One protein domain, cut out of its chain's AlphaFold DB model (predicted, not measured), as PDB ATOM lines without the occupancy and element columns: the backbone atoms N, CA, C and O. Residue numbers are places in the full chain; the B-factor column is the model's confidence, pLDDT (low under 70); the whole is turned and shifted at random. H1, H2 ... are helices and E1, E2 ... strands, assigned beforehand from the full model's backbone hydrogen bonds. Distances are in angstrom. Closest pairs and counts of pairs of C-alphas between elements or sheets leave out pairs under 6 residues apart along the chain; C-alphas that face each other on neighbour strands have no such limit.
ATOM      1  N   GLY A  71     -50.043  34.388 -34.652       96.69
ATOM      2  CA  GLY A  71     -49.007  35.412 -34.743       96.69
ATOM      3  C   GLY A  71     -48.064  35.505 -33.539       96.69
ATOM      4  O   GLY A  71     -47.066  36.216 -33.649       96.69
ATOM      5  N   ASP A  72     -48.326  34.814 -32.422       97.50
ATOM      6  CA  ASP A  72     -47.345  34.691 -31.332       97.50
ATOM      7  C   ASP A  72     -46.114  33.908 -31.791       97.50
ATOM      8  O   ASP A  72     -46.213  33.022 -32.632       97.50
ATOM      9  N   ILE A  73     -44.955  34.222 -31.226       96.69
ATOM     10  CA  ILE A  73     -43.702  33.505 -31.440       96.69
ATOM     11  C   ILE A  73     -43.452  32.667 -30.195       96.69
ATOM     12  O   ILE A  73     -43.321  33.203 -29.089       96.69
ATOM     13  N   LEU A  74     -43.413  31.351 -30.379       94.94
ATOM     14  CA  LEU A  74     -43.218  30.395 -29.297       94.94
ATOM     15  C   LEU A  74     -41.940  29.603 -29.512       94.94
ATOM     16  O   LEU A  74     -41.620  29.244 -30.644       94.94
ATOM     17  N   LYS A  75     -41.284  29.255 -28.408       92.88
ATOM     18  CA  LYS A  75     -40.296  28.181 -28.353       92.88
ATOM     19  C   LYS A  75     -40.887  26.995 -27.609       92.88
ATOM     20  O   LYS A  75     -41.458  27.147 -26.529       92.88
ATOM     21  N   VAL A  76     -40.752  25.812 -28.188       88.44
ATOM     22  CA  VAL A  76     -41.258  24.564 -27.631       88.44
ATOM     23  C   VAL A  76     -40.145  23.543 -27.573       88.44
ATOM     24  O   VAL A  76     -39.554  23.204 -28.595       88.44
ATOM     25  N   VAL A  77     -39.921  23.013 -26.374       86.75
ATOM     26  CA  VAL A  77     -38.964  21.935 -26.129       86.75
ATOM     27  C   VAL A  77     -39.694  20.752 -25.505       86.75
ATOM     28  O   VAL A  77     -40.402  20.903 -24.507       86.75
ATOM     29  N   SER A  78     -39.548  19.562 -26.085       80.62
ATOM     30  CA  SER A  78     -40.172  18.343 -25.570       80.62
ATOM     31  C   SER A  78     -39.320  17.105 -25.821       80.62
ATOM     32  O   SER A  78     -38.810  16.883 -26.917       80.62
ATOM     33  N   THR A  79     -39.223  16.264 -24.800       75.31
ATOM     34  CA  THR A  79     -38.562  14.958 -24.801       75.31
ATOM     35  C   THR A  79     -39.632  13.878 -24.705       75.31
ATOM     36  O   THR A  79     -40.207  13.629 -23.644       75.31
ATOM     37  N   LYS A  80     -39.934  13.227 -25.830       68.38
ATOM     38  CA  LYS A  80     -41.030  12.250 -25.928       68.38
ATOM     39  C   LYS A  80     -40.508  10.840 -26.089       68.38
ATOM     40  O   LYS A  80     -39.575  10.618 -26.850       68.38
ATOM     41  N   LEU A  81     -41.159   9.889 -25.428       58.31
ATOM     42  CA  LEU A  81     -41.056   8.476 -25.768       58.31
ATOM     43  C   LEU A  81     -42.123   8.163 -26.816       58.31
ATOM     44  O   LEU A  81     -43.303   8.440 -26.606       58.31
ATOM     45  N   TRP A  82     -41.706   7.603 -27.944       57.62
ATOM     46  CA  TRP A  82     -42.616   7.108 -28.971       57.62
ATOM     47  C   TRP A  82     -42.322   5.624 -29.222       57.62
ATOM     48  O   TRP A  82     -41.170   5.262 -29.483       57.62
ATOM     49  N   GLY A  83     -43.347   4.772 -29.098       53.47
ATOM     50  CA  GLY A  83     -43.278   3.332 -29.365       53.47
ATOM     51  C   GLY A  83     -44.028   2.463 -28.344       53.47
ATOM     52  O   GLY A  83     -43.920   2.679 -27.141       53.47
ATOM     53  N   ILE A  84     -44.720   1.430 -28.835       51.41
ATOM     54  CA  ILE A  84     -45.354   0.380 -28.023       51.41
ATOM     55  C   ILE A  84     -44.267  -0.636 -27.633       51.41
ATOM     56  O   ILE A  84     -43.501  -1.072 -28.490       51.41
ATOM     57  N   GLU A  85     -44.168  -0.962 -26.339       53.19
ATOM     58  CA  GLU A  85     -43.187  -1.850 -25.685       53.19
ATOM     59  C   GLU A  85     -42.288  -2.710 -26.611       53.19
ATOM     60  O   GLU A  85     -42.613  -3.859 -26.911       53.19
ATOM     61  N   ARG A  86     -41.118  -2.162 -26.997       46.59
ATOM     62  CA  ARG A  86     -39.778  -2.812 -27.074       46.59
ATOM     63  C   ARG A  86     -38.721  -1.972 -27.810       46.59
ATOM     64  O   ARG A  86     -37.548  -2.151 -27.504       46.59
ATOM     65  N   ASP A  87     -39.120  -0.988 -28.621       54.00
ATOM     66  CA  ASP A  87     -38.214  -0.052 -29.315       54.00
ATOM     67  C   ASP A  87     -38.468   1.398 -28.872       54.00
ATOM     68  O   ASP A  87     -39.115   2.191 -29.555       54.00
ATOM     69  N   LYS A  88     -37.987   1.751 -27.673       55.75
ATOM     70  CA  LYS A  88     -38.129   3.108 -27.123       55.75
ATOM     71  C   LYS A  88     -37.327   4.096 -27.967       55.75
ATOM     72  O   LYS A  88     -36.107   4.165 -27.822       55.75
ATOM     73  N   THR A  89     -38.000   4.889 -28.796       59.19
ATOM     74  CA  THR A  89     -37.367   6.002 -29.512       59.19
ATOM     75  C   THR A  89     -37.664   7.293 -28.763       59.19
ATOM     76  O   THR A  89     -38.825   7.613 -28.506       59.19
ATOM     77  N   TYR A  90     -36.613   8.023 -28.385       64.00
ATOM     78  CA  TYR A  90     -36.762   9.367 -27.837       64.00
ATOM     79  C   TYR A  90     -36.803  10.363 -28.988       64.00
ATOM     80  O   TYR A  90     -35.859  10.435 -29.773       64.00
ATOM     81  N   ILE A  91     -37.883  11.131 -29.078       68.69
ATOM     82  CA  ILE A  91     -37.972  12.268 -29.989       68.69
ATOM     83  C   ILE A  91     -37.656  13.511 -29.166       68.69
ATOM     84  O   ILE A  91     -38.378  13.833 -28.219       68.69
ATOM     85  N   TYR A  92     -36.562  14.179 -29.523       75.31
ATOM     86  CA  TYR A  92     -36.265  15.526 -29.057       75.31
ATOM     87  C   TYR A  92     -36.892  16.507 -30.046       75.31
ATOM     88  O   TYR A  92     -36.542  16.515 -31.226       75.31
ATOM     89  N   LEU A  93     -37.860  17.276 -29.566       79.75
ATOM     90  CA  LEU A  93     -38.489  18.360 -30.300       79.75
ATOM     91  C   LEU A  93     -37.960  19.674 -29.736       79.75
ATOM     92  O   LEU A  93     -38.124  19.923 -28.546       79.75
ATOM     93  N   ASP A  94     -37.364  20.493 -30.592       87.31
ATOM     94  CA  ASP A  94     -36.942  21.859 -30.287       87.31
ATOM     95  C   ASP A  94     -37.333  22.713 -31.483       87.31
ATOM     96  O   ASP A  94     -36.786  22.565 -32.576       87.31
ATOM     97  N   ALA A  95     -38.391  23.493 -31.302       88.25
ATOM     98  CA  ALA A  95     -39.010  24.260 -32.363       88.25
ATOM     99  C   ALA A  95     -39.259  25.673 -31.866       88.25
ATOM    100  O   ALA A  95     -39.875  25.868 -30.820       88.25
ATOM    101  N   THR A  96     -38.802  26.652 -32.635       93.12
ATOM    102  CA  THR A  96     -39.146  28.056 -32.428       93.12
ATOM    103  C   THR A  96     -39.838  28.551 -33.681       93.12
ATOM    104  O   THR A  96     -39.389  28.258 -34.785       93.12
ATOM    105  N   GLY A  97     -40.960  29.248 -33.536       94.75
ATOM    106  CA  GLY A  97     -41.684  29.721 -34.705       94.75
ATOM    107  C   GLY A  97     -42.949  30.496 -34.398       94.75
ATOM    108  O   GLY A  97     -43.438  30.536 -33.266       94.75
ATOM    109  N   VAL A  98     -43.480  31.111 -35.452       96.31
ATOM    110  CA  VAL A  98     -44.754  31.824 -35.412       96.31
ATOM    111  C   VAL A  98     -45.898  30.818 -35.338       96.31
ATOM    112  O   VAL A  98     -45.922  29.823 -36.065       96.31
ATOM    113  N   VAL A  99     -46.869  31.111 -34.481       96.12
ATOM    114  CA  VAL A  99     -48.116  30.370 -34.360       96.12
ATOM    115  C   VAL A  99     -49.006  30.691 -35.550       96.12
ATOM    116  O   VAL A  99     -49.421  31.838 -35.742       96.12
ATOM    117  N   THR A 100     -49.356  29.673 -36.323       95.06
ATOM    118  CA  THR A 100     -50.308  29.784 -37.433       95.06
ATOM    119  C   THR A 100     -51.399  28.728 -37.303       95.06
ATOM    120  O   THR A 100     -51.272  27.762 -36.545       95.06
ATOM    121  N   ARG A 101     -52.511  28.923 -38.013       90.88
ATOM    122  CA  ARG A 101     -53.526  27.887 -38.201       90.88
ATOM    123  C   ARG A 101     -53.719  27.614 -39.677       90.88
ATOM    124  O   ARG A 101     -53.902  28.538 -40.465       90.88
ATOM    125  N   ASP A 102     -53.716  26.339 -40.022       86.25
ATOM    126  CA  ASP A 102     -54.035  25.854 -41.354       86.25
ATOM    127  C   ASP A 102     -55.088  24.732 -41.289       86.25
ATOM    128  O   ASP A 102     -55.737  24.498 -40.266       86.25
ATOM    129  N   HIS A 103     -55.289  24.043 -42.412       82.44
ATOM    130  CA  HIS A 103     -56.237  22.937 -42.533       82.44
ATOM    131  C   HIS A 103     -55.829  21.672 -41.750       82.44
ATOM    132  O   HIS A 103     -56.658  20.779 -41.576       82.44
ATOM    133  N   ILE A 104     -54.578  21.583 -41.293       81.44
ATOM    134  CA  ILE A 104     -54.005  20.462 -40.536       81.44
ATOM    135  C   ILE A 104     -54.025  20.775 -39.029       81.44
ATOM    136  O   ILE A 104     -54.099  19.862 -38.203       81.44
ATOM    137  N   GLY A 105     -54.027  22.052 -38.643       88.62
ATOM    138  CA  GLY A 105     -54.292  22.503 -37.279       88.62
ATOM    139  C   GLY A 105     -53.470  23.726 -36.892       88.62
ATOM    140  O   GLY A 105     -53.112  24.551 -37.725       88.62
ATOM    141  N   THR A 106     -53.196  23.866 -35.595       91.75
ATOM    142  CA  THR A 106     -52.277  24.895 -35.094       91.75
ATOM    143  C   THR A 106     -50.836  24.439 -35.288       91.75
ATOM    144  O   THR A 106     -50.473  23.338 -34.865       91.75
ATOM    145  N   MET A 107     -50.023  25.298 -35.886       92.75
ATOM    146  CA  MET A 107     -48.609  25.079 -36.179       92.75
ATOM    147  C   MET A 107     -47.751  26.076 -35.394       92.75
ATOM    148  O   MET A 107     -48.201  27.182 -35.100       92.75
ATOM    149  N   ILE A 108     -46.524  25.684 -35.061       91.69
ATOM    150  CA  ILE A 108     -45.452  26.533 -34.532       91.69
ATOM    151  C   ILE A 108     -44.276  26.358 -35.489       91.69
ATOM    152  O   ILE A 108     -43.616  25.315 -35.467       91.69
ATOM    153  N   GLY A 109     -44.064  27.330 -36.380       89.31
ATOM    154  CA  GLY A 109     -43.202  27.114 -37.548       89.31
ATOM    155  C   GLY A 109     -43.692  25.902 -38.352       89.31
ATOM    156  O   GLY A 109     -44.876  25.813 -38.673       89.31
ATOM    157  N   ASP A 110     -42.814  24.925 -38.584       87.44
ATOM    158  CA  ASP A 110     -43.132  23.692 -39.325       87.44
ATOM    159  C   ASP A 110     -43.658  22.543 -38.444       87.44
ATOM    160  O   ASP A 110     -43.864  21.413 -38.902       87.44
ATOM    161  N   VAL A 111     -43.880  22.798 -37.152       86.62
ATOM    162  CA  VAL A 111     -44.283  21.774 -36.185       86.62
ATOM    163  C   VAL A 111     -45.751  21.921 -35.819       86.62
ATOM    164  O   VAL A 111     -46.181  22.929 -35.270       86.62
ATOM    165  N   GLN A 112     -46.525  20.862 -36.037       87.94
ATOM    166  CA  GLN A 112     -47.909  20.808 -35.579       87.94
ATOM    167  C   GLN A 112     -47.977  20.735 -34.047       87.94
ATOM    168  O   GLN A 112     -47.398  19.836 -33.435       87.94
ATOM    169  N   LEU A 113     -48.754  21.624 -33.428       83.88
ATOM    170  CA  LEU A 113     -48.912  21.733 -31.977       83.88
ATOM    171  C   LEU A 113     -49.396  20.425 -31.335       83.88
ATOM    172  O   LEU A 113     -48.932  20.058 -30.263       83.88
ATOM    173  N   MET A 114     -50.276  19.674 -32.001       79.94
ATOM    174  CA  MET A 114     -50.731  18.368 -31.506       79.94
ATOM    175  C   MET A 114     -49.569  17.384 -31.314       79.94
ATOM    176  O   MET A 114     -49.518  16.688 -30.302       79.94
ATOM    177  N   ARG A 115     -48.538  17.423 -32.172       75.75
ATOM    178  CA  ARG A 115     -47.326  16.607 -31.987       75.75
ATOM    179  C   ARG A 115     -46.574  16.947 -30.706       75.75
ATOM    180  O   ARG A 115     -45.869  16.079 -30.201       75.75
ATOM    181  N   VAL A 116     -46.744  18.148 -30.143       73.00
ATOM    182  CA  VAL A 116     -46.203  18.550 -28.830       73.00
ATOM    183  C   VAL A 116     -46.909  17.821 -27.683       73.00
ATOM    184  O   VAL A 116     -46.277  17.531 -26.669       73.00
ATOM    185  N   PHE A 117     -48.151  17.367 -27.862       73.31
ATOM    186  CA  PHE A 117     -48.955  16.728 -26.809       73.31
ATOM    187  C   PHE A 117     -49.286  15.237 -27.055       73.31
ATOM    188  O   PHE A 117     -49.530  14.520 -26.093       73.31
ATOM    189  N   ASP A 118     -49.170  14.731 -28.289       66.69
ATOM    190  CA  ASP A 118     -49.593  13.376 -28.719       66.69
ATOM    191  C   ASP A 118     -48.625  12.215 -28.368       66.69
ATOM    192  O   ASP A 118     -48.339  11.357 -29.204       66.69
ATOM    193  N   ALA A 119     -48.064  12.151 -27.155       60.19
ATOM    194  CA  ALA A 119     -47.251  10.988 -26.750       60.19
ATOM    195  C   ALA A 119     -48.026  10.039 -25.821       60.19
ATOM    196  O   ALA A 119     -48.660  10.497 -24.873       60.19
ATOM    197  N   GLU A 120     -47.922   8.723 -26.064       56.62
ATOM    198  CA  GLU A 120     -48.461   7.671 -25.178       56.62
ATOM    199  C   GLU A 120     -47.847   7.747 -23.769       56.62
ATOM    200  O   GLU A 120     -48.538   7.531 -22.776       56.62
ATOM    201  N   GLU A 121     -46.569   8.135 -23.678       55.66
ATOM    202  CA  GLU A 121     -45.887   8.482 -22.432       55.66
ATOM    203  C   GLU A 121     -45.149   9.821 -22.591       55.66
ATOM    204  O   GLU A 121     -44.081   9.917 -23.206       55.66
ATOM    205  N   VAL A 122     -45.700  10.884 -22.001       55.59
ATOM    206  CA  VAL A 122     -44.968  12.138 -21.780       55.59
ATOM    207  C   VAL A 122     -44.120  11.952 -20.522       55.59
ATOM    208  O   VAL A 122     -44.642  11.972 -19.409       55.59
ATOM    209  N   ARG A 123     -42.810  11.734 -20.687       56.22
ATOM    210  CA  ARG A 123     -41.890  11.596 -19.545       56.22
ATOM    211  C   ARG A 123     -41.698  12.919 -18.807       56.22
ATOM    212  O   ARG A 123     -41.633  12.940 -17.584       56.22
ATOM    213  N   GLU A 124     -41.630  14.001 -19.574       65.75
ATOM    214  CA  GLU A 124     -41.471  15.373 -19.105       65.75
ATOM    215  C   GLU A 124     -42.490  16.250 -19.826       65.75
ATOM    216  O   GLU A 124     -42.641  16.157 -21.045       65.75
ATOM    217  N   MET A 125     -43.212  17.080 -19.069       72.50
ATOM    218  CA  MET A 125     -44.143  18.042 -19.655       72.50
ATOM    219  C   MET A 125     -43.393  18.927 -20.660       72.50
ATOM    220  O   MET A 125     -42.306  19.406 -20.332       72.50
ATOM    221  N   PRO A 126     -43.943  19.150 -21.870       81.50
ATOM    222  CA  PRO A 126     -43.316  20.038 -22.835       81.50
ATOM    223  C   PRO A 126     -43.178  21.438 -22.236       81.50
ATOM    224  O   PRO A 126     -44.116  21.963 -21.629       81.50
ATOM    225  N   THR A 127     -42.016  22.048 -22.433       87.00
ATOM    226  CA  THR A 127     -41.794  23.447 -22.077       87.00
ATOM    227  C   THR A 127     -42.251  24.304 -23.246       87.00
ATOM    228  O   THR A 127     -41.796  24.100 -24.369       87.00
ATOM    229  N   ILE A 128     -43.149  25.252 -22.978       89.44
ATOM    230  CA  ILE A 128     -43.603  26.255 -23.942       89.44
ATOM    231  C   ILE A 128     -43.218  27.620 -23.391       89.44
ATOM    232  O   ILE A 128     -43.601  27.973 -22.276       89.44
ATOM    233  N   GLU A 129     -42.479  28.381 -24.181       93.31
ATOM    234  CA  GLU A 129     -42.034  29.727 -23.860       93.31
ATOM    235  C   GLU A 129     -42.600  30.711 -24.884       93.31
ATOM    236  O   GLU A 129     -42.544  30.476 -26.090       93.31
ATOM    237  N   TYR A 130     -43.167  31.813 -24.393       95.19
ATOM    238  CA  TYR A 130     -43.610  32.931 -25.221       95.19
ATOM    239  C   TYR A 130     -42.454  33.915 -25.394       95.19
ATOM    240  O   TYR A 130     -41.962  34.447 -24.398       95.19
ATOM    241  N   LEU A 131     -42.060  34.179 -26.640       95.94
ATOM    242  CA  LEU A 131     -40.951  35.083 -26.962       95.94
ATOM    243  C   LEU A 131     -41.427  36.475 -27.392       95.94
ATOM    244  O   LEU A 131     -40.743  37.464 -27.156       95.94
ATOM    245  N   GLY A 132     -42.609  36.567 -28.000       95.31
ATOM    246  CA  GLY A 132     -43.117  37.804 -28.586       95.31
ATOM    247  C   GLY A 132     -44.235  37.528 -29.581       95.31
ATOM    248  O   GLY A 132     -44.826  36.448 -29.575       95.31
ATOM    249  N   ASN A 133     -44.517  38.481 -30.464       96.75
ATOM    250  CA  ASN A 133     -45.381  38.257 -31.624       96.75
ATOM    251  C   ASN A 133     -44.784  38.888 -32.885       96.75
ATOM    252  O   ASN A 133     -44.020  39.846 -32.801       96.75
ATOM    253  N   LYS A 134     -45.171  38.378 -34.060       96.38
ATOM    254  CA  LYS A 134     -44.609  38.772 -35.366       96.38
ATOM    255  C   LYS A 134     -44.742  40.266 -35.710       96.38
ATOM    256  O   LYS A 134     -44.128  40.714 -36.672       96.38
ATOM    257  N   PHE A 135     -45.578  41.015 -34.987       96.12
ATOM    258  CA  PHE A 135     -45.838  42.430 -35.251       96.12
ATOM    259  C   PHE A 135     -45.071  43.366 -34.319       96.12
ATOM    260  O   PHE A 135     -44.481  44.336 -34.787       96.12
ATOM    261  N   GLU A 136     -45.089  43.092 -33.014       95.69
ATOM    262  CA  GLU A 136     -44.388  43.903 -32.009       95.69
ATOM    263  C   GLU A 136     -42.911  43.521 -31.873       95.69
ATOM    264  O   GLU A 136     -42.124  44.342 -31.410       95.69
ATOM    265  N   ASN A 137     -42.545  42.309 -32.302       95.88
ATOM    266  CA  ASN A 137     -41.187  41.772 -32.254       95.88
ATOM    267  C   ASN A 137     -40.728  41.238 -33.624       95.88
ATOM    268  O   ASN A 137     -40.412  40.049 -33.745       95.88
ATOM    269  N   PRO A 138     -40.734  42.065 -34.687       93.56
ATOM    270  CA  PRO A 138     -40.306  41.623 -36.012       93.56
ATOM    271  C   PRO A 138     -38.840  41.163 -36.038       93.56
ATOM    272  O   PRO A 138     -38.507  40.286 -36.830       93.56
ATOM    273  N   GLU A 139     -37.985  41.686 -35.155       93.56
ATOM    274  CA  GLU A 139     -36.574  41.302 -35.017       93.56
ATOM    275  C   GLU A 139     -36.382  39.817 -34.687       93.56
ATOM    276  O   GLU A 139     -35.413  39.209 -35.127       93.56
ATOM    277  N   LEU A 140     -37.334  39.203 -33.975       92.38
ATOM    278  CA  LEU A 140     -37.266  37.782 -33.635       92.38
ATOM    279  C   LEU A 140     -37.451  36.883 -34.862       92.38
ATOM    280  O   LEU A 140     -37.086  35.717 -34.812       92.38
ATOM    281  N   LEU A 141     -38.025  37.393 -35.955       88.81
ATOM    282  CA  LEU A 141     -38.218  36.615 -37.180       88.81
ATOM    283  C   LEU A 141     -36.913  36.428 -37.959       88.81
ATOM    284  O   LEU A 141     -36.778  35.428 -38.654       88.81
ATOM    285  N   GLU A 142     -35.965  37.359 -37.828       84.94
ATOM    286  CA  GLU A 142     -34.643  37.266 -38.464       84.94
ATOM    287  C   GLU A 142     -33.769  36.184 -37.808       84.94
ATOM    288  O   GLU A 142     -32.874  35.640 -38.445       84.94
ATOM    289  N   GLU A 143     -34.039  35.842 -36.543       75.44
ATOM    290  CA  GLU A 143     -33.298  34.823 -35.785       75.44
ATOM    291  C   GLU A 143     -33.870  33.401 -35.937       75.44
ATOM    292  O   GLU A 143     -33.249  32.444 -35.479       75.44
ATOM    293  N   ILE A 144     -35.057  33.255 -36.541       76.44
ATOM    294  CA  ILE A 144     -35.774  31.972 -36.688       76.44
ATOM    295  C   ILE A 144     -35.404  31.242 -38.005       76.44
ATOM    296  O   ILE A 144     -35.920  30.155 -38.259       76.44
TER     297      ILE A 144
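AT A GLANCE: This is residues 71 to 144 of the 145 residues of the protein "YopX domain-containing protein" of Staphylococcus argenteus (UniProt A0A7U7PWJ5). A long antiparallel ribbon of two strands, E1 and E2, runs along much of an elongated sheet that is curled like part of a barrel. E2 bends sharply at residue 98, and its last part pairs with the short strand E3; E4 pairs with the first part of E1 at the other edge, H1 sits on the inner side of the bend, and the small H2 grazes the sheet near the far end of E4. The printed part has 74 residues, with two named helices and four named strands in the order E1 E2 E3 H1 E4 H2; the sheet's order is E3 E2 E1 E4, antiparallel throughout, and the class is mixed, helices and strands. The whole is only just loose, close to compact, with a radius of gyration of the C-alphas of 13.8 A and spans of 47 by 24 by 17 A.

HOW THE PARTS SIT: E1, residues 72 to 82, and E2, residues 89 to 101, form a hairpin; N 76 and O 95, 2.8 A apart, are within hydrogen-bond range. E2 and E3, residues 106 to 108, form another, with N 107 and O 100 at 2.8 A; E1, E2 and E3 are a meander, each strand the antiparallel neighbour of the one before. The pairing of E2 is staggered: residues 89 to 98 pair with E1, residues 99 to 101 with E3. E4, residues 127 to 133, is the antiparallel neighbour of E1 at 161 degrees, with N 129 and O 75 at 2.8 A. E3 and E4 are the edge strands and are apart. H1, residues 113 to 117, is on the sheet at a height over the sheet of 4.7 A, over none of its strands; its closest C-alphas to E3 are those of Leu 113 and Met 107, 5.4 A apart. H2, residues 139 to 142, only grazes the sheet with residues 139 to 141. In H1, 0 of 1 O i to N i+4 pairs and 2 of 2 O i to N i+3 pairs are within hydrogen-bond range; H2 is too short for an O i to N i+4 pair.

IN THESE COORDINATES: E1 begins at C-alpha 72, (-47.345, 34.691, -31.332), measures 28.1 A and bends by 59 degrees at residue 79. E2 measures 28.6 A and bends by 95 degrees at residue 98. E3 measures 7.0 A, H1 7.2 A, E4 18.0 A and H2 5.6 A. H2 ends at C-alpha 142, (-34.643, 37.266, -38.464).

THE WHOLE: The C-alphas farthest apart, those of Arg 86 and Glu 136, are 47.2 A apart. The printed part has no cut and no long link. Mean pLDDT of the printed part is 80.6; residues 80 to 91 and 118 to 124 are under 70.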